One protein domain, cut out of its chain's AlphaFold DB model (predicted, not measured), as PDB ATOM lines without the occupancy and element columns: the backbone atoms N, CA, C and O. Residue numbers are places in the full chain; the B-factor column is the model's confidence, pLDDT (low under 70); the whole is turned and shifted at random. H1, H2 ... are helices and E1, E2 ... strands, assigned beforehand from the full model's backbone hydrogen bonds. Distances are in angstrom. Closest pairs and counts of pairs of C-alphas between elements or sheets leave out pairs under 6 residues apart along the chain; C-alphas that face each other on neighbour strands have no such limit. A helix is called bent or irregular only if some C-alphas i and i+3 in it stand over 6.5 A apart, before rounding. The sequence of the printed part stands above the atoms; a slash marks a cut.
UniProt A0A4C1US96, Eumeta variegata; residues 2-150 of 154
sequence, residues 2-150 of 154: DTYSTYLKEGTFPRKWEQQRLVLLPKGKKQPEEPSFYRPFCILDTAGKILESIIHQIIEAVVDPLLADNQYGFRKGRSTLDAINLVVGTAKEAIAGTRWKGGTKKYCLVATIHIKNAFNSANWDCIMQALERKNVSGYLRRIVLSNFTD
ATOM      1  N   ASP A   2      43.045 -20.772  -1.576       76.38
ATOM      2  CA  ASP A   2      44.481 -21.095  -1.573       76.38
ATOM      3  C   ASP A   2      44.978 -21.693  -0.252       76.38
ATOM      4  O   ASP A   2      45.758 -22.637  -0.259       76.38
ATOM      5  N   THR A   3      44.442 -21.238   0.883       85.00
ATOM      6  CA  THR A   3      44.836 -21.712   2.221       85.00
ATOM      7  C   THR A   3      44.589 -23.207   2.443       85.00
ATOM      8  O   THR A   3      45.490 -23.906   2.891       85.00
ATOM      9  N   TYR A   4      43.411 -23.734   2.090       88.50
ATOM     10  CA  TYR A   4      43.125 -25.173   2.211       88.50
ATOM     11  C   TYR A   4      44.010 -26.012   1.283       88.50
ATOM     12  O   TYR A   4      44.504 -27.066   1.678       88.50
ATOM     13  N   SER A   5      44.247 -25.522   0.062       87.94
ATOM     14  CA  SER A   5      45.121 -26.185  -0.909       87.94
ATOM     15  C   SER A   5      46.565 -26.271  -0.412       87.94
ATOM     16  O   SER A   5      47.219 -27.291  -0.623       87.94
ATOM     17  N   THR A   6      47.058 -25.234   0.267       90.38
ATOM     18  CA  THR A   6      48.387 -25.227   0.890       90.38
ATOM     19  C   THR A   6      48.500 -26.302   1.967       90.38
ATOM     20  O   THR A   6      49.384 -27.148   1.873       90.38
ATOM     21  N   TYR A   7      47.558 -26.359   2.910       89.50
ATOM     22  CA  TYR A   7      47.574 -27.367   3.977       89.50
ATOM     23  C   TYR A   7      47.480 -28.803   3.449       89.50
ATOM     24  O   TYR A   7      48.171 -29.696   3.938       89.50
ATOM     25  N   LEU A   8      46.699 -29.033   2.387       89.69
ATOM     26  CA  LEU A   8      46.656 -30.331   1.708       89.69
ATOM     27  C   LEU A   8      48.004 -30.703   1.075       89.69
ATOM     28  O   LEU A   8      48.430 -31.850   1.194       89.69
ATOM     29  N   LYS A   9      48.686 -29.756   0.416       88.12
ATOM     30  CA  LYS A   9      50.003 -29.990  -0.206       88.12
ATOM     31  C   LYS A   9      51.089 -30.252   0.833       88.12
ATOM     32  O   LYS A   9      51.884 -31.178   0.671       88.12
ATOM     33  N   GLU A  10      51.110 -29.455   1.894       88.69
ATOM     34  CA  GLU A  10      52.051 -29.600   3.007       88.69
ATOM     35  C   GLU A  10      51.770 -30.875   3.819       88.69
ATOM     36  O   GLU A  10      52.688 -31.499   4.352       88.69
ATOM     37  N   GLY A  11      50.514 -31.329   3.841       89.75
ATOM     38  CA  GLY A  11      50.078 -32.474   4.633       89.75
ATOM     39  C   GLY A  11      50.003 -32.142   6.121       89.75
ATOM     40  O   GLY A  11      50.288 -33.004   6.948       89.75
ATOM     41  N   THR A  12      49.665 -30.896   6.451       89.44
ATOM     42  CA  THR A  12      49.607 -30.362   7.814       89.44
ATOM     43  C   THR A  12      48.181 -29.945   8.140       89.44
ATOM     44  O   THR A  12      47.463 -29.410   7.293       89.44
ATOM     45  N   PHE A  13      47.747 -30.209   9.368       88.06
ATOM     46  CA  PHE A  13      46.470 -29.721   9.865       88.06
ATOM     47  C   PHE A  13      46.729 -28.479  10.746       88.06
ATOM     48  O   PHE A  13      47.657 -28.478  11.557       88.06
ATOM     49  N   PRO A  14      46.019 -27.351  10.550       87.81
ATOM     50  CA  PRO A  14      46.402 -26.104  11.213       87.81
ATOM     51  C   PRO A  14      45.995 -26.099  12.684       87.81
ATOM     52  O   PRO A  14      44.806 -26.152  12.986       87.81
ATOM     53  N   ARG A  15      46.947 -25.864  13.594       84.00
ATOM     54  CA  ARG A  15      46.700 -25.800  15.054       84.00
ATOM     55  C   ARG A  15      45.540 -24.900  15.477       84.00
ATOM     56  O   ARG A  15      44.805 -25.217  16.405       84.00
ATOM     57  N   LYS A  16      45.350 -23.763  14.798       83.75
ATOM     58  CA  LYS A  16      44.225 -22.850  15.078       83.75
ATOM     59  C   LYS A  16      42.866 -23.517  14.847       83.75
ATOM     60  O   LYS A  16      41.919 -23.189  15.546       83.75
ATOM     61  N   TRP A  17      42.790 -24.428  13.879       84.00
ATOM     62  CA  TRP A  17      41.575 -25.141  13.493       84.00
ATOM     63  C   TRP A  17      41.429 -26.485  14.211       84.00
ATOM     64  O   TRP A  17      40.363 -27.077  14.126       84.00
ATOM     65  N   GLU A  18      42.457 -26.954  14.929       80.75
ATOM     66  CA  GLU A  18      42.427 -28.178  15.751       80.75
ATOM     67  C   GLU A  18      41.793 -27.961  17.128       80.75
ATOM     68  O   GLU A  18      41.502 -28.932  17.827       80.75
ATOM     69  N   GLN A  19      41.564 -26.706  17.531       82.88
ATOM     70  CA  GLN A  19      40.914 -26.398  18.801       82.88
ATOM     71  C   GLN A  19      39.472 -26.909  18.796       82.88
ATOM     72  O   GLN A  19      38.625 -26.460  18.021       82.88
ATOM     73  N   GLN A  20      39.189 -27.845  19.698       85.56
ATOM     74  CA  GLN A  20      37.899 -28.513  19.788       85.56
ATOM     75  C   GLN A  20      37.117 -28.024  20.999       85.56
ATOM     76  O   GLN A  20      37.625 -27.983  22.116       85.56
ATOM     77  N   ARG A  21      35.833 -27.722  20.799       86.62
ATOM     78  CA  ARG A  21      34.900 -27.501  21.905       86.62
ATOM     79  C   ARG A  21      34.283 -28.830  22.322       86.62
ATOM     80  O   ARG A  21      33.585 -29.452  21.517       86.62
ATOM     81  N   LEU A  22      34.489 -29.234  23.573       88.25
ATOM     82  CA  LEU A  22      33.837 -30.411  24.142       88.25
ATOM     83  C   LEU A  22      32.367 -30.108  24.464       88.25
ATOM     84  O   LEU A  22      32.046 -29.161  25.175       88.25
ATOM     85  N   VAL A  23      31.469 -30.941  23.951       87.56
ATOM     86  CA  VAL A  23      30.035 -30.927  24.245       87.56
ATOM     87  C   VAL A  23      29.656 -32.288  24.815       87.56
ATOM     88  O   VAL A  23      29.974 -33.323  24.234       87.56
ATOM     89  N   LEU A  24      28.968 -32.301  25.955       87.75
ATOM     90  CA  LEU A  24      28.490 -33.527  26.590       87.75
ATOM     91  C   LEU A  24      27.012 -33.734  26.256       87.75
ATOM     92  O   LEU A  24      26.152 -32.981  26.705       87.75
ATOM     93  N   LEU A  25      26.712 -34.762  25.460       85.94
ATOM     94  CA  LEU A  25      25.339 -35.095  25.079       85.94
ATOM     95  C   LEU A  25      24.759 -36.150  26.034       85.94
ATOM     96  O   LEU A  25      25.345 -37.228  26.149       85.94
ATOM     97  N   PRO A  26      23.621 -35.900  26.702       85.50
ATOM     98  CA  PRO A  26      23.034 -36.866  27.622       85.50
ATOM     99  C   PRO A  26      22.509 -38.108  26.886       85.50
ATOM    100  O   PRO A  26      21.903 -38.032  25.814       85.50
ATOM    101  N   LYS A  27      22.721 -39.285  27.477       79.31
ATOM    102  CA  LYS A  27      22.139 -40.556  27.037       79.31
ATOM    103  C   LYS A  27      20.721 -40.673  27.602       79.31
ATOM    104  O   LYS A  27      20.519 -41.161  28.709       79.31
ATOM    105  N   GLY A  28      19.726 -40.277  26.812       78.00
ATOM    106  CA  GLY A  28      18.309 -40.430  27.162       78.00
ATOM    107  C   GLY A  28      17.751 -39.287  28.018       78.00
ATOM    108  O   GLY A  28      18.333 -38.211  28.085       78.00
ATOM    109  N   LYS A  29      16.574 -39.511  28.624       67.44
ATOM    110  CA  LYS A  29      15.769 -38.473  29.304       67.44
ATOM    111  C   LYS A  29      15.906 -38.434  30.838       67.44
ATOM    112  O   LYS A  29      15.225 -37.636  31.471       67.44
ATOM    113  N   LYS A  30      16.699 -39.319  31.453       62.88
ATOM    114  CA  LYS A  30      16.836 -39.389  32.922       62.88
ATOM    115  C   LYS A  30      17.899 -38.409  33.427       62.88
ATOM    116  O   LYS A  30      18.817 -38.078  32.680       62.88
ATOM    117  N   GLN A  31      17.764 -37.973  34.683       59.66
ATOM    118  CA  GLN A  31      18.764 -37.134  35.348       59.66
ATOM    119  C   GLN A  31      20.087 -37.917  35.460       59.66
ATOM    120  O   GLN A  31      20.080 -39.022  36.003       59.66
ATOM    121  N   PRO A  32      21.190 -37.417  34.884       61.66
ATOM    122  CA  PRO A  32      22.461 -38.126  34.885       61.66
ATOM    123  C   PRO A  32      23.281 -37.785  36.134       61.66
ATOM    124  O   PRO A  32      23.691 -36.643  36.307       61.66
ATOM    125  N   GLU A  33      23.548 -38.785  36.976       72.25
ATOM    126  CA  GLU A  33      24.410 -38.656  38.166       72.25
ATOM    127  C   GLU A  33      25.870 -39.073  37.895       72.25
ATOM    128  O   GLU A  33      26.769 -38.697  38.641       72.25
ATOM    129  N   GLU A  34      26.141 -39.790  36.792       75.56
ATOM    130  CA  GLU A  34      27.493 -40.250  36.431       75.56
ATOM    131  C   GLU A  34      27.999 -39.709  35.075       75.56
ATOM    132  O   GLU A  34      27.227 -39.582  34.115       75.56
ATOM    133  N   PRO A  35      29.324 -39.519  34.905       71.75
ATOM    134  CA  PRO A  35      29.931 -39.153  33.618       71.75
ATOM    135  C   PRO A  35      29.629 -40.145  32.480       71.75
ATOM    136  O   PRO A  35      29.580 -39.771  31.307       71.75
ATOM    137  N   SER A  36      29.388 -41.415  32.822       75.19
ATOM    138  CA  SER A  36      29.058 -42.501  31.892       75.19
ATOM    139  C   SER A  36      27.747 -42.260  31.120       75.19
ATOM    140  O   SER A  36      27.567 -42.807  30.020       75.19
ATOM    141  N   PHE A  37      26.859 -41.404  31.644       79.69
ATOM    142  CA  PHE A  37      25.601 -41.013  31.007       79.69
ATOM    143  C   PHE A  37      25.767 -39.981  29.899       79.69
ATOM    144  O   PHE A  37      24.813 -39.739  29.167       79.69
ATOM    145  N   TYR A  38      26.953 -39.413  29.711       82.62
ATOM    146  CA  TYR A  38      27.198 -38.486  28.618       82.62
ATOM    147  C   TYR A  38      27.929 -39.167  27.459       82.62
ATOM    148  O   TYR A  38      28.656 -40.153  27.613       82.62
ATOM    149  N   ARG A  39      27.700 -38.660  26.250       80.56
ATOM    150  CA  ARG A  39      28.523 -38.927  25.072       80.56
ATOM    151  C   ARG A  39      29.372 -37.679  24.831       80.56
ATOM    152  O   ARG A  39      28.788 -36.643  24.506       80.56
ATOM    153  N   PRO A  40      30.700 -37.746  25.017       84.25
ATOM    154  CA  PRO A  40      31.564 -36.630  24.675       84.25
ATOM    155  C   PRO A  40      31.567 -36.442  23.158       84.25
ATOM    156  O   PRO A  40      31.683 -37.406  22.401       84.25
ATOM    157  N   PHE A  41      31.405 -35.199  22.725       83.62
ATOM    158  CA  PHE A  41      31.414 -34.809  21.327       83.62
ATOM    159  C   PHE A  41      32.307 -33.584  21.154       83.62
ATOM    160  O   PHE A  41      32.041 -32.530  21.730       83.62
ATOM    161  N   CYS A  42      33.372 -33.724  20.373       86.75
ATOM    162  CA  CYS A  42      34.288 -32.631  20.077       86.75
ATOM    163  C   CYS A  42      33.857 -31.917  18.798       86.75
ATOM    164  O   CYS A  42      33.697 -32.544  17.752       86.75
ATOM    165  N   ILE A  43      33.673 -30.600  18.876       86.00
ATOM    166  CA  ILE A  43      33.255 -29.775  17.745       86.00
ATOM    167  C   ILE A  43      34.414 -28.878  17.327       86.00
ATOM    168  O   ILE A  43      34.818 -28.008  18.096       86.00
ATOM    169  N   LEU A  44      34.895 -29.065  16.099       87.75
ATOM    170  CA  LEU A  44      35.823 -28.141  15.445       87.75
ATOM    171  C   LEU A  44      35.112 -26.861  15.000       87.75
ATOM    172  O   LEU A  44      33.886 -26.832  14.816       87.75
ATOM    173  N   ASP A  45      35.893 -25.808  14.785       88.81
ATOM    174  CA  ASP A  45      35.397 -24.602  14.134       88.81
ATOM    175  C   ASP A  45      34.974 -24.872  12.673       88.81
ATOM    176  O   ASP A  45      35.145 -25.963  12.116       88.81
ATOM    177  N   THR A  46      34.348 -23.879  12.043       91.38
ATOM    178  CA  THR A  46      33.841 -24.025  10.673       91.38
ATOM    179  C   THR A  46      34.957 -24.323   9.671       91.38
ATOM    180  O   THR A  46      34.747 -25.119   8.759       91.38
ATOM    181  N   ALA A  47      36.141 -23.726   9.833       91.31
ATOM    182  CA  ALA A  47      37.253 -23.915   8.904       91.31
ATOM    183  C   ALA A  47      37.852 -25.327   9.015       91.31
ATOM    184  O   ALA A  47      38.036 -26.001   8.001       91.31
ATOM    185  N   GLY A  48      38.057 -25.815  10.238       90.62
ATOM    186  CA  GLY A  48      38.495 -27.178  10.526       90.62
ATOM    187  C   GLY A  48      37.514 -28.217   9.995       90.62
ATOM    188  O   GLY A  48      37.931 -29.157   9.326       90.62
ATOM    189  N   LYS A  49      36.202 -28.006  10.172       91.38
ATOM    190  CA  LYS A  49      35.169 -28.887   9.592       91.38
ATOM    191  C   LYS A  49      35.202 -28.931   8.068       91.38
ATOM    192  O   LYS A  49      34.986 -29.992   7.486       91.38
ATOM    193  N   ILE A  50      35.440 -27.793   7.412       93.31
ATOM    194  CA  ILE A  50      35.573 -27.744   5.950       93.31
ATOM    195  C   ILE A  50      36.794 -28.555   5.515       93.31
ATOM    196  O   ILE A  50      36.674 -29.386   4.615       93.31
ATOM    197  N   LEU A  51      37.943 -28.368   6.172       92.06
ATOM    198  CA  LEU A  51      39.156 -29.122   5.863       92.06
ATOM    199  C   LEU A  51      38.969 -30.630   6.103       92.06
ATOM    200  O   LEU A  51      39.291 -31.423   5.221       92.06
ATOM    201  N   GLU A  52      38.386 -31.032   7.238       92.19
ATOM    202  CA  GLU A  52      38.058 -32.439   7.510       92.19
ATOM    203  C   GLU A  52      37.113 -33.024   6.458       92.19
ATOM    204  O   GLU A  52      37.328 -34.147   6.012       92.19
ATOM    205  N   SER A  53      36.103 -32.267   6.021       93.94
ATOM    206  CA  SER A  53      35.174 -32.700   4.972       93.94
ATOM    207  C   SER A  53      35.887 -32.943   3.639       93.94
ATOM    208  O   SER A  53      35.657 -33.967   2.994       93.94
ATOM    209  N   ILE A  54      36.808 -32.055   3.247       94.62
ATOM    210  CA  ILE A  54      37.613 -32.223   2.028       94.62
ATOM    211  C   ILE A  54      38.495 -33.474   2.139       94.62
ATOM    212  O   ILE A  54      38.481 -34.318   1.244       94.62
ATOM    213  N   ILE A  55      39.227 -33.629   3.248       94.06
ATOM    214  CA  ILE A  55      40.085 -34.800   3.489       94.06
ATOM    215  C   ILE A  55      39.252 -36.088   3.465       94.06
ATOM    216  O   ILE A  55      39.643 -37.064   2.824       94.06
ATOM    217  N   HIS A  56      38.090 -36.082   4.123       94.81
ATOM    218  CA  HIS A  56      37.173 -37.214   4.166       94.81
ATOM    219  C   HIS A  56      36.728 -37.631   2.765       94.81
ATOM    220  O   HIS A  56      36.838 -38.806   2.439       94.81
ATOM    221  N   GLN A  57      36.298 -36.689   1.920       95.38
ATOM    222  CA  GLN A  57      35.869 -36.991   0.551       95.38
ATOM    223  C   GLN A  57      36.987 -37.617  -0.290       95.38
ATOM    224  O   GLN A  57      36.741 -38.573  -1.024       95.38
ATOM    225  N   ILE A  58      38.219 -37.110  -0.169       95.00
ATOM    226  CA  ILE A  58      39.362 -37.642  -0.920       95.00
ATOM    227  C   ILE A  58      39.696 -39.065  -0.447       95.00
ATOM    228  O   ILE A  58      39.892 -39.957  -1.271       95.00
ATOM    229  N   ILE A  59      39.744 -39.299   0.868       95.19
ATOM    230  CA  ILE A  59      40.031 -40.630   1.424       95.19
ATOM    231  C   ILE A  59      38.905 -41.610   1.091       95.19
ATOM    232  O   ILE A  59      39.185 -42.740   0.702       95.19
ATOM    233  N   GLU A  60      37.646 -41.193   1.214       95.25
ATOM    234  CA  GLU A  60      36.476 -42.016   0.903       95.25
ATOM    235  C   GLU A  60      36.514 -42.499  -0.552       95.25
ATOM    236  O   GLU A  60      36.339 -43.689  -0.789       95.25
ATOM    237  N   ALA A  61      36.837 -41.625  -1.510       94.81
ATOM    238  CA  ALA A  61      36.940 -41.998  -2.922       94.81
ATOM    239  C   ALA A  61      37.986 -43.099  -3.190       94.81
ATOM    240  O   ALA A  61      37.809 -43.913  -4.095       94.81
ATOM    241  N   VAL A  62      39.061 -43.146  -2.396       94.69
ATOM    242  CA  VAL A  62      40.110 -44.175  -2.495       94.69
ATOM    243  C   VAL A  62      39.719 -45.446  -1.737       94.69
ATOM    244  O   VAL A  62      39.973 -46.557  -2.194       94.69
ATOM    245  N   VAL A  63      39.126 -45.297  -0.552       95.62
ATOM    246  CA  VAL A  63      38.910 -46.398   0.391       95.62
ATOM    247  C   VAL A  63      37.614 -47.153   0.128       95.62
ATOM    248  O   VAL A  63      37.608 -48.369   0.320       95.62
ATOM    249  N   ASP A  64      36.540 -46.476  -0.285       95.38
ATOM    250  CA  ASP A  64      35.206 -47.072  -0.420       95.38
ATOM    251  C   ASP A  64      35.169 -48.285  -1.372       95.38
ATOM    252  O   ASP A  64      34.645 -49.325  -0.958       95.38
ATOM    253  N   PRO A  65      35.815 -48.258  -2.559       94.94
ATOM    254  CA  PRO A  65      35.882 -49.428  -3.443       94.94
ATOM    255  C   PRO A  65      36.636 -50.622  -2.838       94.94
ATOM    256  O   PRO A  65      36.490 -51.749  -3.300       94.94
ATOM    257  N   LEU A  66      37.456 -50.384  -1.809       95.19
ATOM    258  CA  LEU A  66      38.275 -51.390  -1.127       95.19
ATOM    259  C   LEU A  66      37.609 -51.929   0.151       95.19
ATOM    260  O   LEU A  66      38.253 -52.647   0.924       95.19
ATOM    261  N   LEU A  67      36.391 -51.490   0.476       95.06
ATOM    262  CA  LEU A  67      35.630 -51.983   1.624       95.06
ATOM    263  C   LEU A  67      34.819 -53.217   1.239       95.06
ATOM    264  O   LEU A  67      34.355 -53.344   0.110       95.06
ATOM    265  N   ALA A  68      34.606 -54.106   2.206       94.69
ATOM    266  CA  ALA A  68      33.810 -55.303   1.986       94.69
ATOM    267  C   ALA A  68      32.366 -54.958   1.581       94.69
ATOM    268  O   ALA A  68      31.760 -54.008   2.093       94.69
ATOM    269  N   ASP A  69      31.786 -55.775   0.705       94.50
ATOM    270  CA  ASP A  69      30.423 -55.573   0.207       94.50
ATOM    271  C   ASP A  69      29.327 -55.794   1.247       94.50
ATOM    272  O   ASP A  69      28.201 -55.349   1.054       94.50
ATOM    273  N   ASN A  70      29.642 -56.397   2.383       94.81
ATOM    274  CA  ASN A  70      28.737 -56.508   3.523       94.81
ATOM    275  C   ASN A  70      29.003 -55.442   4.603       94.81
ATOM    276  O   ASN A  70      28.469 -55.535   5.709       94.81
ATOM    277  N   GLN A  71      29.814 -54.419   4.310       95.19
ATOM    278  CA  GLN A  71      29.932 -53.233   5.151       95.19
ATOM    279  C   GLN A  71      28.871 -52.209   4.734       95.19
ATOM    280  O   GLN A  71      28.841 -51.763   3.587       95.19
ATOM    281  N   TYR A  72      28.000 -51.834   5.672       95.62
ATOM    282  CA  TYR A  72      26.868 -50.928   5.419       95.62
ATOM    283  C   TYR A  72      26.965 -49.608   6.187       95.62
ATOM    284  O   TYR A  72      26.436 -48.593   5.747       95.62
ATOM    285  N   GLY A  73      27.639 -49.605   7.340       94.19
ATOM    286  CA  GLY A  73      27.815 -48.399   8.146       94.19
ATOM    287  C   GLY A  73      28.767 -47.406   7.480       94.19
ATOM    288  O   GLY A  73      29.817 -47.808   6.981       94.19
ATOM    289  N   PHE A  74      28.412 -46.120   7.533       92.38
ATOM    290  CA  PHE A  74      29.227 -45.001   7.037       92.38
ATOM    291  C   PHE A  74      29.640 -45.114   5.559       92.38
ATOM    292  O   PHE A  74      30.707 -44.636   5.188       92.38
ATOM    293  N   ARG A  75      28.806 -45.738   4.717       94.62
ATOM    294  CA  ARG A  75      29.022 -45.825   3.266       94.62
ATOM    295  C   ARG A  75      27.881 -45.162   2.509       94.62
ATOM    296  O   ARG A  75      26.712 -45.347   2.846       94.62
ATOM    297  N   LYS A  76      28.214 -44.405   1.465       92.06
ATOM    298  CA  LYS A  76      27.216 -43.785   0.584       92.06
ATOM    299  C   LYS A  76      26.394 -44.854  -0.136       92.06
ATOM    300  O   LYS A  76      26.916 -45.883  -0.553       92.06
ATOM    301  N   GLY A  77      25.092 -44.601  -0.265       93.75
ATOM    302  CA  GLY A  77      24.161 -45.513  -0.939       93.75
ATOM    303  C   GLY A  77      23.878 -46.820  -0.191       93.75
ATOM    304  O   GLY A  77      23.267 -47.710  -0.768       93.75
ATOM    305  N   ARG A  78      24.311 -46.951   1.071       95.12
ATOM    306  CA  ARG A  78      24.063 -48.124   1.916       95.12
ATOM    307  C   ARG A  78      23.432 -47.703   3.233       95.12
ATOM    308  O   ARG A  78      23.740 -46.646   3.779       95.12
ATOM    309  N   SER A  79      22.540 -48.538   3.744       96.31
ATOM    310  CA  SER A  79      21.745 -48.245   4.929       96.31
ATOM    311  C   SER A  79      21.703 -49.417   5.905       96.31
ATOM    312  O   SER A  79      22.045 -50.559   5.594       96.31
ATOM    313  N   THR A  80      21.222 -49.142   7.116       95.00
ATOM    314  CA  THR A  80      20.927 -50.190   8.100       95.00
ATOM    315  C   THR A  80      19.818 -51.131   7.633       95.00
ATOM    316  O   THR A  80      19.794 -52.281   8.058       95.00
ATOM    317  N   LEU A  81      18.915 -50.672   6.758       96.94
ATOM    318  CA  LEU A  81      17.866 -51.520   6.191       96.94
ATOM    319  C   LEU A  81      18.460 -52.584   5.269       96.94
ATOM    320  O   LEU A  81      18.064 -53.741   5.362       96.94
ATOM    321  N   ASP A  82      19.454 -52.228   4.454       96.44
ATOM    322  CA  ASP A  82      20.132 -53.177   3.562       96.44
ATOM    323  C   ASP A  82      20.823 -54.290   4.357       96.44
ATOM    324  O   ASP A  82      20.686 -55.471   4.035       96.44
ATOM    325  N   ALA A  83      21.490 -53.926   5.457       95.62
ATOM    326  CA  ALA A  83      22.115 -54.884   6.365       95.62
ATOM    327  C   ALA A  83      21.088 -55.844   6.996       95.62
ATOM    328  O   ALA A  83      21.310 -57.054   7.044       95.62
ATOM    329  N   ILE A  84      19.952 -55.314   7.466       95.94
ATOM    330  CA  ILE A  84      18.870 -56.122   8.051       95.94
ATOM    331  C   ILE A  84      18.273 -57.053   6.996       95.94
ATOM    332  O   ILE A  84      18.076 -58.238   7.268       95.94
ATOM    333  N   ASN A  85      18.024 -56.545   5.790       96.38
ATOM    334  CA  ASN A  85      17.478 -57.326   4.687       96.38
ATOM    335  C   ASN A  85      18.399 -58.488   4.309       96.38
ATOM    336  O   ASN A  85      17.900 -59.595   4.115       96.38
ATOM    337  N   LEU A  86      19.721 -58.280   4.284       95.38
ATOM    338  CA  LEU A  86      20.685 -59.357   4.046       95.38
ATOM    339  C   LEU A  86      20.565 -60.466   5.103       95.38
ATOM    340  O   LEU A  86      20.453 -61.644   4.755       95.38
ATOM    341  N   VAL A  87      20.562 -60.108   6.390       95.00
ATOM    342  CA  VAL A  87      20.488 -61.084   7.492       95.00
ATOM    343  C   VAL A  87      19.158 -61.839   7.467       95.00
ATOM    344  O   VAL A  87      19.137 -63.067   7.548       95.00
ATOM    345  N   VAL A  88      18.043 -61.120   7.315       95.25
ATOM    346  CA  VAL A  88      16.700 -61.712   7.260       95.25
ATOM    347  C   VAL A  88      16.533 -62.591   6.020       95.25
ATOM    348  O   VAL A  88      15.960 -63.674   6.125       95.25
ATOM    349  N   GLY A  89      17.039 -62.163   4.862       95.31
ATOM    350  CA  GLY A  89      17.034 -62.944   3.623       95.31
ATOM    351  C   GLY A  89      17.812 -64.249   3.778       95.31
ATOM    352  O   GLY A  89      17.253 -65.324   3.569       95.31
ATOM    353  N   THR A  90      19.042 -64.161   4.286       93.00
ATOM    354  CA  THR A  90      19.900 -65.328   4.561       93.00
ATOM    355  C   THR A  90      19.211 -66.319   5.504       93.00
ATOM    356  O   THR A  90      19.216 -67.530   5.271       93.00
ATOM    357  N   ALA A  91      18.574 -65.817   6.566       93.06
ATOM    358  CA  ALA A  91      17.842 -66.653   7.509       93.06
ATOM    359  C   ALA A  91      16.627 -67.331   6.859       93.06
ATOM    360  O   ALA A  91      16.414 -68.525   7.074       93.06
ATOM    361  N   LYS A  92      15.851 -66.599   6.044       92.50
ATOM    362  CA  LYS A  92      14.699 -67.137   5.302       92.50
ATOM    363  C   LYS A  92      15.118 -68.251   4.345       92.50
ATOM    364  O   LYS A  92      14.500 -69.312   4.358       92.50
ATOM    365  N   GLU A  93      16.176 -68.040   3.567       91.38
ATOM    366  CA  GLU A  93      16.705 -69.035   2.629       91.38
ATOM    367  C   GLU A  93      17.179 -70.303   3.347       91.38
ATOM    368  O   GLU A  93      16.843 -71.415   2.941       91.38
ATOM    369  N   ALA A  94      17.892 -70.154   4.467       88.44
ATOM    370  CA  ALA A  94      18.386 -71.286   5.246       88.44
ATOM    371  C   ALA A  94      17.256 -72.196   5.769       88.44
ATOM    372  O   ALA A  94      17.428 -73.417   5.841       88.44
ATOM    373  N   ILE A  95      16.095 -71.627   6.113       88.00
ATOM    374  CA  ILE A  95      14.972 -72.376   6.702       88.00
ATOM    375  C   ILE A  95      13.889 -72.795   5.700       88.00
ATOM    376  O   ILE A  95      12.954 -73.490   6.113       88.00
ATOM    377  N   ALA A  96      14.004 -72.395   4.429       87.75
ATOM    378  CA  ALA A  96      13.006 -72.636   3.383       87.75
ATOM    379  C   ALA A  96      12.874 -74.117   2.973       87.75
ATOM    380  O   ALA A  96      11.876 -74.504   2.370       87.75
ATOM    381  N   GLY A  97      13.863 -74.955   3.303       82.38
ATOM    382  CA  GLY A  97      13.863 -76.384   2.989       82.38
ATOM    383  C   GLY A  97      12.900 -77.236   3.829       82.38
ATOM    384  O   GLY A  97      12.303 -76.795   4.815       82.38
ATOM    385  N   THR A  98      12.788 -78.513   3.466       80.69
ATOM    386  CA  THR A  98      11.924 -79.487   4.151       80.69
ATOM    387  C   THR A  98      12.626 -80.144   5.346       80.69
ATOM    388  O   THR A  98      13.845 -80.300   5.366       80.69
ATOM    389  N   ARG A  99      11.853 -80.520   6.379       76.19
ATOM    390  CA  ARG A  99      12.364 -80.995   7.685       76.19
ATOM    391  C   ARG A  99      12.482 -82.528   7.805       76.19
ATOM    392  O   ARG A  99      12.671 -83.035   8.903       76.19
ATOM    393  N   TRP A 100      12.338 -83.259   6.700       76.88
ATOM    394  CA  TRP A 100      12.322 -84.729   6.666       76.88
ATOM    395  C   TRP A 100      13.719 -85.315   6.400       76.88
ATOM    396  O   TRP A 100      14.646 -84.583   6.056       76.88
ATOM    397  N   LYS A 101      13.889 -86.636   6.555       68.69
ATOM    398  CA  LYS A 101      15.161 -87.333   6.292       68.69
ATOM    399  C   LYS A 101      15.563 -87.139   4.818       68.69
ATOM    400  O   LYS A 101      14.836 -87.570   3.933       68.69
ATOM    401  N   GLY A 102      16.693 -86.466   4.574       74.56
ATOM    402  CA  GLY A 102      17.140 -86.046   3.233       74.56
ATOM    403  C   GLY A 102      16.678 -84.644   2.797       74.56
ATOM    404  O   GLY A 102      16.934 -84.244   1.666       74.56
ATOM    405  N   GLY A 103      16.000 -83.895   3.669       78.44
ATOM    406  CA  GLY A 103      15.559 -82.526   3.408       78.44
ATOM    407  C   GLY A 103      16.694 -81.497   3.421       78.44
ATOM    408  O   GLY A 103      17.771 -81.722   3.970       78.44
ATOM    409  N   THR A 104      16.437 -80.336   2.821       81.88
ATOM    410  CA  THR A 104      17.432 -79.271   2.593       81.88
ATOM    411  C   THR A 104      17.452 -78.188   3.673       81.88
ATOM    412  O   THR A 104      18.211 -77.223   3.561       81.88
ATOM    413  N   LYS A 105      16.615 -78.308   4.715       84.56
ATOM    414  CA  LYS A 105      16.513 -77.297   5.772       84.56
ATOM    415  C   LYS A 105      17.810 -77.215   6.575       84.56
ATOM    416  O   LYS A 105      18.251 -78.209   7.146       84.56
ATOM    417  N   LYS A 106      18.389 -76.020   6.663       84.94
ATOM    418  CA  LYS A 106      19.609 -75.750   7.429       84.94
ATOM    419  C   LYS A 106      19.270 -75.122   8.780       84.94
ATOM    420  O   LYS A 106      18.225 -74.494   8.954       84.94
ATOM    421  N   TYR A 107      20.181 -75.272   9.737       85.88
ATOM    422  CA  TYR A 107      20.169 -74.475  10.960       85.88
ATOM    423  C   TYR A 107      20.819 -73.120  10.674       85.88
ATOM    424  O   TYR A 107      21.875 -73.059  10.047       85.88
ATOM    425  N   CYS A 108      20.185 -72.039  11.125       88.69
ATOM    426  CA  CYS A 108      20.710 -70.684  11.009       88.69
ATOM    427  C   CYS A 108      21.022 -70.157  12.412       88.69
ATOM    428  O   CYS A 108      20.148 -70.154  13.279       88.69
ATOM    429  N   LEU A 109      22.265 -69.731  12.625       92.44
ATOM    430  CA  LEU A 109      22.725 -69.086  13.850       92.44
ATOM    431  C   LEU A 109      23.220 -67.687  13.494       92.44
ATOM    432  O   LEU A 109      23.994 -67.526  12.552       92.44
ATOM    433  N   VAL A 110      22.804 -66.689  14.272       92.81
ATOM    434  CA  VAL A 110      23.314 -65.321  14.165       92.81
ATOM    435  C   VAL A 110      24.136 -65.024  15.410       92.81
ATOM    436  O   VAL A 110      23.615 -65.063  16.523       92.81
ATOM    437  N   ALA A 111      25.417 -64.718  15.217       94.44
ATOM    438  CA  ALA A 111      26.307 -64.247  16.269       94.44
ATOM    439  C   ALA A 111      26.554 -62.748  16.087       94.44
ATOM    440  O   ALA A 111      26.895 -62.299  14.992       94.44
ATOM    441  N   THR A 112      26.382 -61.970  17.156       93.88
ATOM    442  CA  THR A 112      26.610 -60.522  17.147       93.88
ATOM    443  C   THR A 112      27.809 -60.176  18.022       93.88
ATOM    444  O   THR A 112      27.973 -60.697  19.122       93.88
ATOM    445  N   ILE A 113      28.671 -59.294  17.518       94.50
ATOM    446  CA  ILE A 113      29.851 -58.800  18.232       94.50
ATOM    447  C   ILE A 113      29.747 -57.281  18.293       94.50
ATOM    448  O   ILE A 113      29.501 -56.627  17.280       94.50
ATOM    449  N   HIS A 114      29.941 -56.718  19.483       90.94
ATOM    450  CA  HIS A 114      29.913 -55.278  19.700       90.94
ATOM    451  C   HIS A 114      31.186 -54.817  20.411       90.94
ATOM    452  O   HIS A 114      31.495 -55.263  21.516       90.94
ATOM    453  N   ILE A 115      31.903 -53.875  19.797       89.94
ATOM    454  CA  ILE A 115      33.129 -53.302  20.359       89.94
ATOM    455  C   ILE A 115      32.754 -52.171  21.321       89.94
ATOM    456  O   ILE A 115      32.189 -51.148  20.925       89.94
ATOM    457  N   LYS A 116      33.084 -52.330  22.607       85.56
ATOM    458  CA  LYS A 116      32.882 -51.276  23.608       85.56
ATOM    459  C   LYS A 116      33.776 -50.077  23.280       85.56
ATOM    460  O   LYS A 116      34.986 -50.218  23.154       85.56
ATOM    461  N   ASN A 117      33.170 -48.891  23.215       83.00
ATOM    462  CA  ASN A 117      33.882 -47.616  23.088       83.00
ATOM    463  C   ASN A 117      34.816 -47.526  21.859       83.00
ATOM    464  O   ASN A 117      35.919 -46.997  21.952       83.00
ATOM    465  N   ALA A 118      34.375 -48.054  20.712       86.06
ATOM    466  CA  ALA A 118      35.221 -48.264  19.533       86.06
ATOM    467  C   ALA A 118      36.028 -47.029  19.082       86.06
ATOM    468  O   ALA A 118      37.203 -47.174  18.766       86.06
ATOM    469  N   PHE A 119      35.439 -45.827  19.095       82.56
ATOM    470  CA  PHE A 119      36.136 -44.604  18.670       82.56
ATOM    471  C   PHE A 119      37.285 -44.208  19.602       82.56
ATOM    472  O   PHE A 119      38.348 -43.831  19.123       82.56
ATOM    473  N   ASN A 120      37.103 -44.334  20.919       83.50
ATOM    474  CA  ASN A 120      38.143 -43.965  21.885       83.50
ATOM    475  C   ASN A 120      39.199 -45.071  22.039       83.50
ATOM    476  O   ASN A 120      40.297 -44.803  22.509       83.50
ATOM    477  N   SER A 121      38.865 -46.309  21.665       87.19
ATOM    478  CA  SER A 121      39.774 -47.461  21.713       87.19
ATOM    479  C   SER A 121      40.567 -47.661  20.415       87.19
ATOM    480  O   SER A 121      41.382 -48.578  20.332       87.19
ATOM    481  N   ALA A 122      40.305 -46.866  19.374       90.06
ATOM    482  CA  ALA A 122      40.956 -47.024  18.082       90.06
ATOM    483  C   ALA A 122      42.437 -46.616  18.163       90.06
ATOM    484  O   ALA A 122      42.760 -45.483  18.511       90.06
ATOM    485  N   ASN A 123      43.339 -47.538  17.819       92.06
ATOM    486  CA  ASN A 123      44.779 -47.285  17.808       92.06
ATOM    487  C   ASN A 123      45.203 -46.586  16.505       92.06
ATOM    488  O   ASN A 123      44.854 -47.028  15.407       92.06
ATOM    489  N   TRP A 124      45.962 -45.500  16.630       92.31
ATOM    490  CA  TRP A 124      46.286 -44.627  15.503       92.31
ATOM    491  C   TRP A 124      47.330 -45.234  14.571       92.31
ATOM    492  O   TRP A 124      47.186 -45.106  13.356       92.31
ATOM    493  N   ASP A 125      48.298 -45.978  15.106       93.56
ATOM    494  CA  ASP A 125      49.279 -46.716  14.304       93.56
ATOM    495  C   ASP A 125      48.583 -47.775  13.443       93.56
ATOM    496  O   ASP A 125      48.859 -47.898  12.250       93.56
ATOM    497  N   CYS A 126      47.605 -48.488  14.012       95.44
ATOM    498  CA  CYS A 126      46.780 -49.441  13.272       95.44
ATOM    499  C   CYS A 126      45.976 -48.761  12.153       95.44
ATOM    500  O   CYS A 126      45.878 -49.311  11.054       95.44
ATOM    501  N   ILE A 127      45.417 -47.568  12.397       94.81
ATOM    502  CA  ILE A 127      44.719 -46.791  11.360       94.81
ATOM    503  C   ILE A 127      45.702 -46.376  10.258       94.81
ATOM    504  O   ILE A 127      45.394 -46.551   9.079       94.81
ATOM    505  N   MET A 128      46.889 -45.876  10.611       95.44
ATOM    506  CA  MET A 128      47.902 -45.465   9.633       95.44
ATOM    507  C   MET A 128      48.370 -46.636   8.768       95.44
ATOM    508  O   MET A 128      48.416 -46.509   7.544       95.44
ATOM    509  N   GLN A 129      48.626 -47.798   9.375       96.56
ATOM    510  CA  GLN A 129      48.957 -49.025   8.647       96.56
ATOM    511  C   GLN A 129      47.811 -49.470   7.729       96.56
ATOM    512  O   GLN A 129      48.050 -49.911   6.606       96.56
ATOM    513  N   ALA A 130      46.556 -49.352   8.171       96.06
ATOM    514  CA  ALA A 130      45.402 -49.687   7.341       96.06
ATOM    515  C   ALA A 130      45.265 -48.746   6.131       96.06
ATOM    516  O   ALA A 130      44.984 -49.215   5.029       96.06
ATOM    517  N   LEU A 131      45.495 -47.440   6.314       96.12
ATOM    518  CA  LEU A 131      45.506 -46.458   5.223       96.12
ATOM    519  C   LEU A 131      46.646 -46.730   4.237       96.12
ATOM    520  O   LEU A 131      46.442 -46.654   3.027       96.12
ATOM    521  N   GLU A 132      47.826 -47.096   4.737       96.12
ATOM    522  CA  GLU A 132      48.963 -47.478   3.899       96.12
ATOM    523  C   GLU A 132      48.671 -48.728   3.064       96.12
ATOM    524  O   GLU A 132      48.843 -48.698   1.848       96.12
ATOM    525  N   ARG A 133      48.126 -49.790   3.674       96.25
ATOM    526  CA  ARG A 133      47.712 -51.013   2.957       96.25
ATOM    527  C   ARG A 133      46.629 -50.758   1.906       96.25
ATOM    528  O   ARG A 133      46.531 -51.499   0.935       96.25
ATOM    529  N   LYS A 134      45.811 -49.722   2.102       95.38
ATOM    530  CA  LYS A 134      44.784 -49.271   1.149       95.38
ATOM    531  C   LYS A 134      45.323 -48.289   0.102       95.38
ATOM    532  O   LYS A 134      44.532 -47.699  -0.625       95.38
ATOM    533  N   ASN A 135      46.644 -48.117   0.008       94.06
ATOM    534  CA  ASN A 135      47.314 -47.229  -0.945       94.06
ATOM    535  C   ASN A 135      46.872 -45.759  -0.846       94.06
ATOM    536  O   ASN A 135      46.914 -45.017  -1.829       94.06
ATOM    537  N   VAL A 136      46.473 -45.304   0.346       95.31
ATOM    538  CA  VAL A 136      46.203 -43.883   0.580       95.31
ATOM    539  C   VAL A 136      47.519 -43.108   0.480       95.31
ATOM    540  O   VAL A 136      48.537 -43.475   1.081       95.31
ATOM    541  N   SER A 137      47.502 -42.024  -0.298       94.31
ATOM    542  CA  SER A 137      48.697 -41.242  -0.615       94.31
ATOM    543  C   SER A 137      49.417 -40.749   0.647       94.31
ATOM    544  O   SER A 137      48.813 -40.473   1.685       94.31
ATOM    545  N   GLY A 138      50.744 -40.610   0.560       94.06
ATOM    546  CA  GLY A 138      51.560 -40.202   1.706       94.06
ATOM    547  C   GLY A 138      51.155 -38.845   2.293       94.06
ATOM    548  O   GLY A 138      51.166 -38.687   3.508       94.06
ATOM    549  N   TYR A 139      50.742 -37.883   1.459       92.62
ATOM    550  CA  TYR A 139      50.309 -36.569   1.946       92.62
ATOM    551  C   TYR A 139      48.997 -36.645   2.745       92.62
ATOM    552  O   TYR A 139      48.881 -35.985   3.775       92.62
ATOM    553  N   LEU A 140      48.050 -37.498   2.332       93.62
ATOM    554  CA  LEU A 140      46.803 -37.725   3.070       93.62
ATOM    555  C   LEU A 140      47.067 -38.439   4.396       93.62
ATOM    556  O   LEU A 140      46.471 -38.111   5.415       93.62
ATOM    557  N   ARG A 141      47.996 -39.397   4.417       94.88
ATOM    558  CA  ARG A 141      48.394 -40.042   5.675       94.88
ATOM    559  C   ARG A 141      49.036 -39.042   6.640       94.88
ATOM    560  O   ARG A 141      48.683 -39.040   7.814       94.88
ATOM    561  N   ARG A 142      49.904 -38.149   6.146       93.81
ATOM    562  CA  ARG A 142      50.508 -37.081   6.962       93.81
ATOM    563  C   ARG A 142      49.469 -36.124   7.542       93.81
ATOM    564  O   ARG A 142      49.525 -35.862   8.738       93.81
ATOM    565  N   ILE A 143      48.498 -35.662   6.748       93.00
ATOM    566  CA  ILE A 143      47.484 -34.726   7.258       93.00
ATOM    567  C   ILE A 143      46.547 -35.386   8.274       93.00
ATOM    568  O   ILE A 143      46.174 -34.756   9.261       93.00
ATOM    569  N   VAL A 144      46.204 -36.666   8.084       92.56
ATOM    570  CA  VAL A 144      45.413 -37.422   9.067       92.56
ATOM    571  C   VAL A 144      46.201 -37.606  10.359       92.56
ATOM    572  O   VAL A 144      45.649 -37.383  11.432       92.56
ATOM    573  N   LEU A 145      47.488 -37.958  10.269       91.81
ATOM    574  CA  LEU A 145      48.357 -38.065  11.439       91.81
ATOM    575  C   LEU A 145      48.468 -36.723  12.175       91.81
ATOM    576  O   LEU A 145      48.299 -36.699  13.389       91.81
ATOM    577  N   SER A 146      48.661 -35.621  11.438       90.25
ATOM    578  CA  SER A 146      48.686 -34.259  11.988       90.25
ATOM    579  C   SER A 146      47.404 -33.940  12.756       90.25
ATOM    580  O   SER A 146      47.492 -33.478  13.882       90.25
ATOM    581  N   ASN A 147      46.229 -34.253  12.192       86.94
ATOM    582  CA  ASN A 147      44.937 -34.039  12.857       86.94
ATOM    583  C   ASN A 147      44.762 -34.910  14.110       86.94
ATOM    584  O   ASN A 147      43.945 -34.607  14.980       86.94
ATOM    585  N   PHE A 148      45.426 -36.060  14.187       85.25
ATOM    586  CA  PHE A 148      45.350 -36.892  15.375       85.25
ATOM    587  C   PHE A 148      46.258 -36.332  16.478       85.25
ATOM    588  O   PHE A 148      45.815 -36.191  17.615       85.25
ATOM    589  N   THR A 149      47.487 -35.932  16.162       80.56
ATOM    590  CA  THR A 149      48.424 -35.355  17.138       80.56
ATOM    591  C   THR A 149      47.957 -34.010  17.708       80.56
ATOM    592  O   THR A 149      47.209 -33.289  17.065       80.56
ATOM    593  N   ASP A 150      48.398 -33.672  18.925       72.00
ATOM    594  CA  ASP A 150      48.215 -32.345  19.542       72.00
ATOM    595  C   ASP A 150      46.762 -31.818  19.619       72.00
ATOM    596  O   ASP A 150      46.539 -30.610  19.675       72.00
TER     597      ASP A 150
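Overview. This is residues 2 to 150 of the 154 residues of a protein of Eumeta variegata (UniProt A0A4C1US96). A loose group of helices at one end, with H5 between H1 and H4 and the long H2 next to it, has two extensions: a two-stranded hairpin, E1 and E2, and a long arm made by H3 and the loop beyond it. From the far end of that arm near Lys 101 the chain comes back to H4 as a long stretch without a named element, of which residues 111 to 123 stand free; residues 29 to 34, at the tip of the strand hairpin, also stick out. The printed part has 149 residues, with five named helices and two strands in the order H1, E1, E2, H2, H3, H4, H5; the sheet, E1 - E2, is antiparallel and the class is mostly helix. It is only just loose, close to extended, with a radius of gyration of the C-alphas of 21.6 A, and only just elongated, spanning 71 by 46 by 26 A.

Arrangement. H1, residues 2 to 10, touches H5, residues 138 to 148, about perpendicular at 76 degrees; their closest C-alphas, of Lys 9 and Tyr 139, are 6.9 A apart. E1, residues 21 to 26, and E2, residues 38 to 43, form an antiparallel hairpin at 151 degrees, with N 23 and O 41 at 2.8 A and N 25 and O 39 at 3.0 A, within hydrogen-bond range. H2, residues 46 to 66, is close to H5 but not clearly touching, at a steep tilt of 50 degrees, opposite ways; the closest C-alphas, of Ile 55 and Leu 140, are 7.3 A apart. H2 has a kink of 38 degrees near residue 60 and is only just irregular, with C-alphas 62 and 65 at 6.8 A. H3, residues 80 to 95, touches no helix. H4, residues 124 to 133, touches H5 in a helical hairpin, at a shallow tilt of 17 degrees, opposite ways; the closest C-alphas, of Met 128 and Arg 141, are 6.7 A apart. Every O i to N i+4 pair is within hydrogen-bond range in H1, H3, H4 and H5, and 15 of 17 are in H2.

Along the chain. H1 begins at C-alpha 2, (44.481, -21.095, -1.573), and measures 12.3 A. E1 measures 16.2 A and E2 15.2 A. H2 measures 30.1 A and H3 23.0 A, ending at C-alpha 95, (14.972, -72.376, 6.702). H4 measures 14.1 A, and H5, 15.4 A, ends at C-alpha 148, (45.350, -36.892, 15.375).

Size, cuts and confidence. The two C-alphas farthest apart, of Asp 2 and Lys 101, are 72.9 A apart. The printed part has no cut. The links E1 to E2, H2 to H3 and H3 to H4 are long, the last with 28 residues. The mean pLDDT of the printed part is 88.7; residues 29 to 32 and residue 101 are under 70.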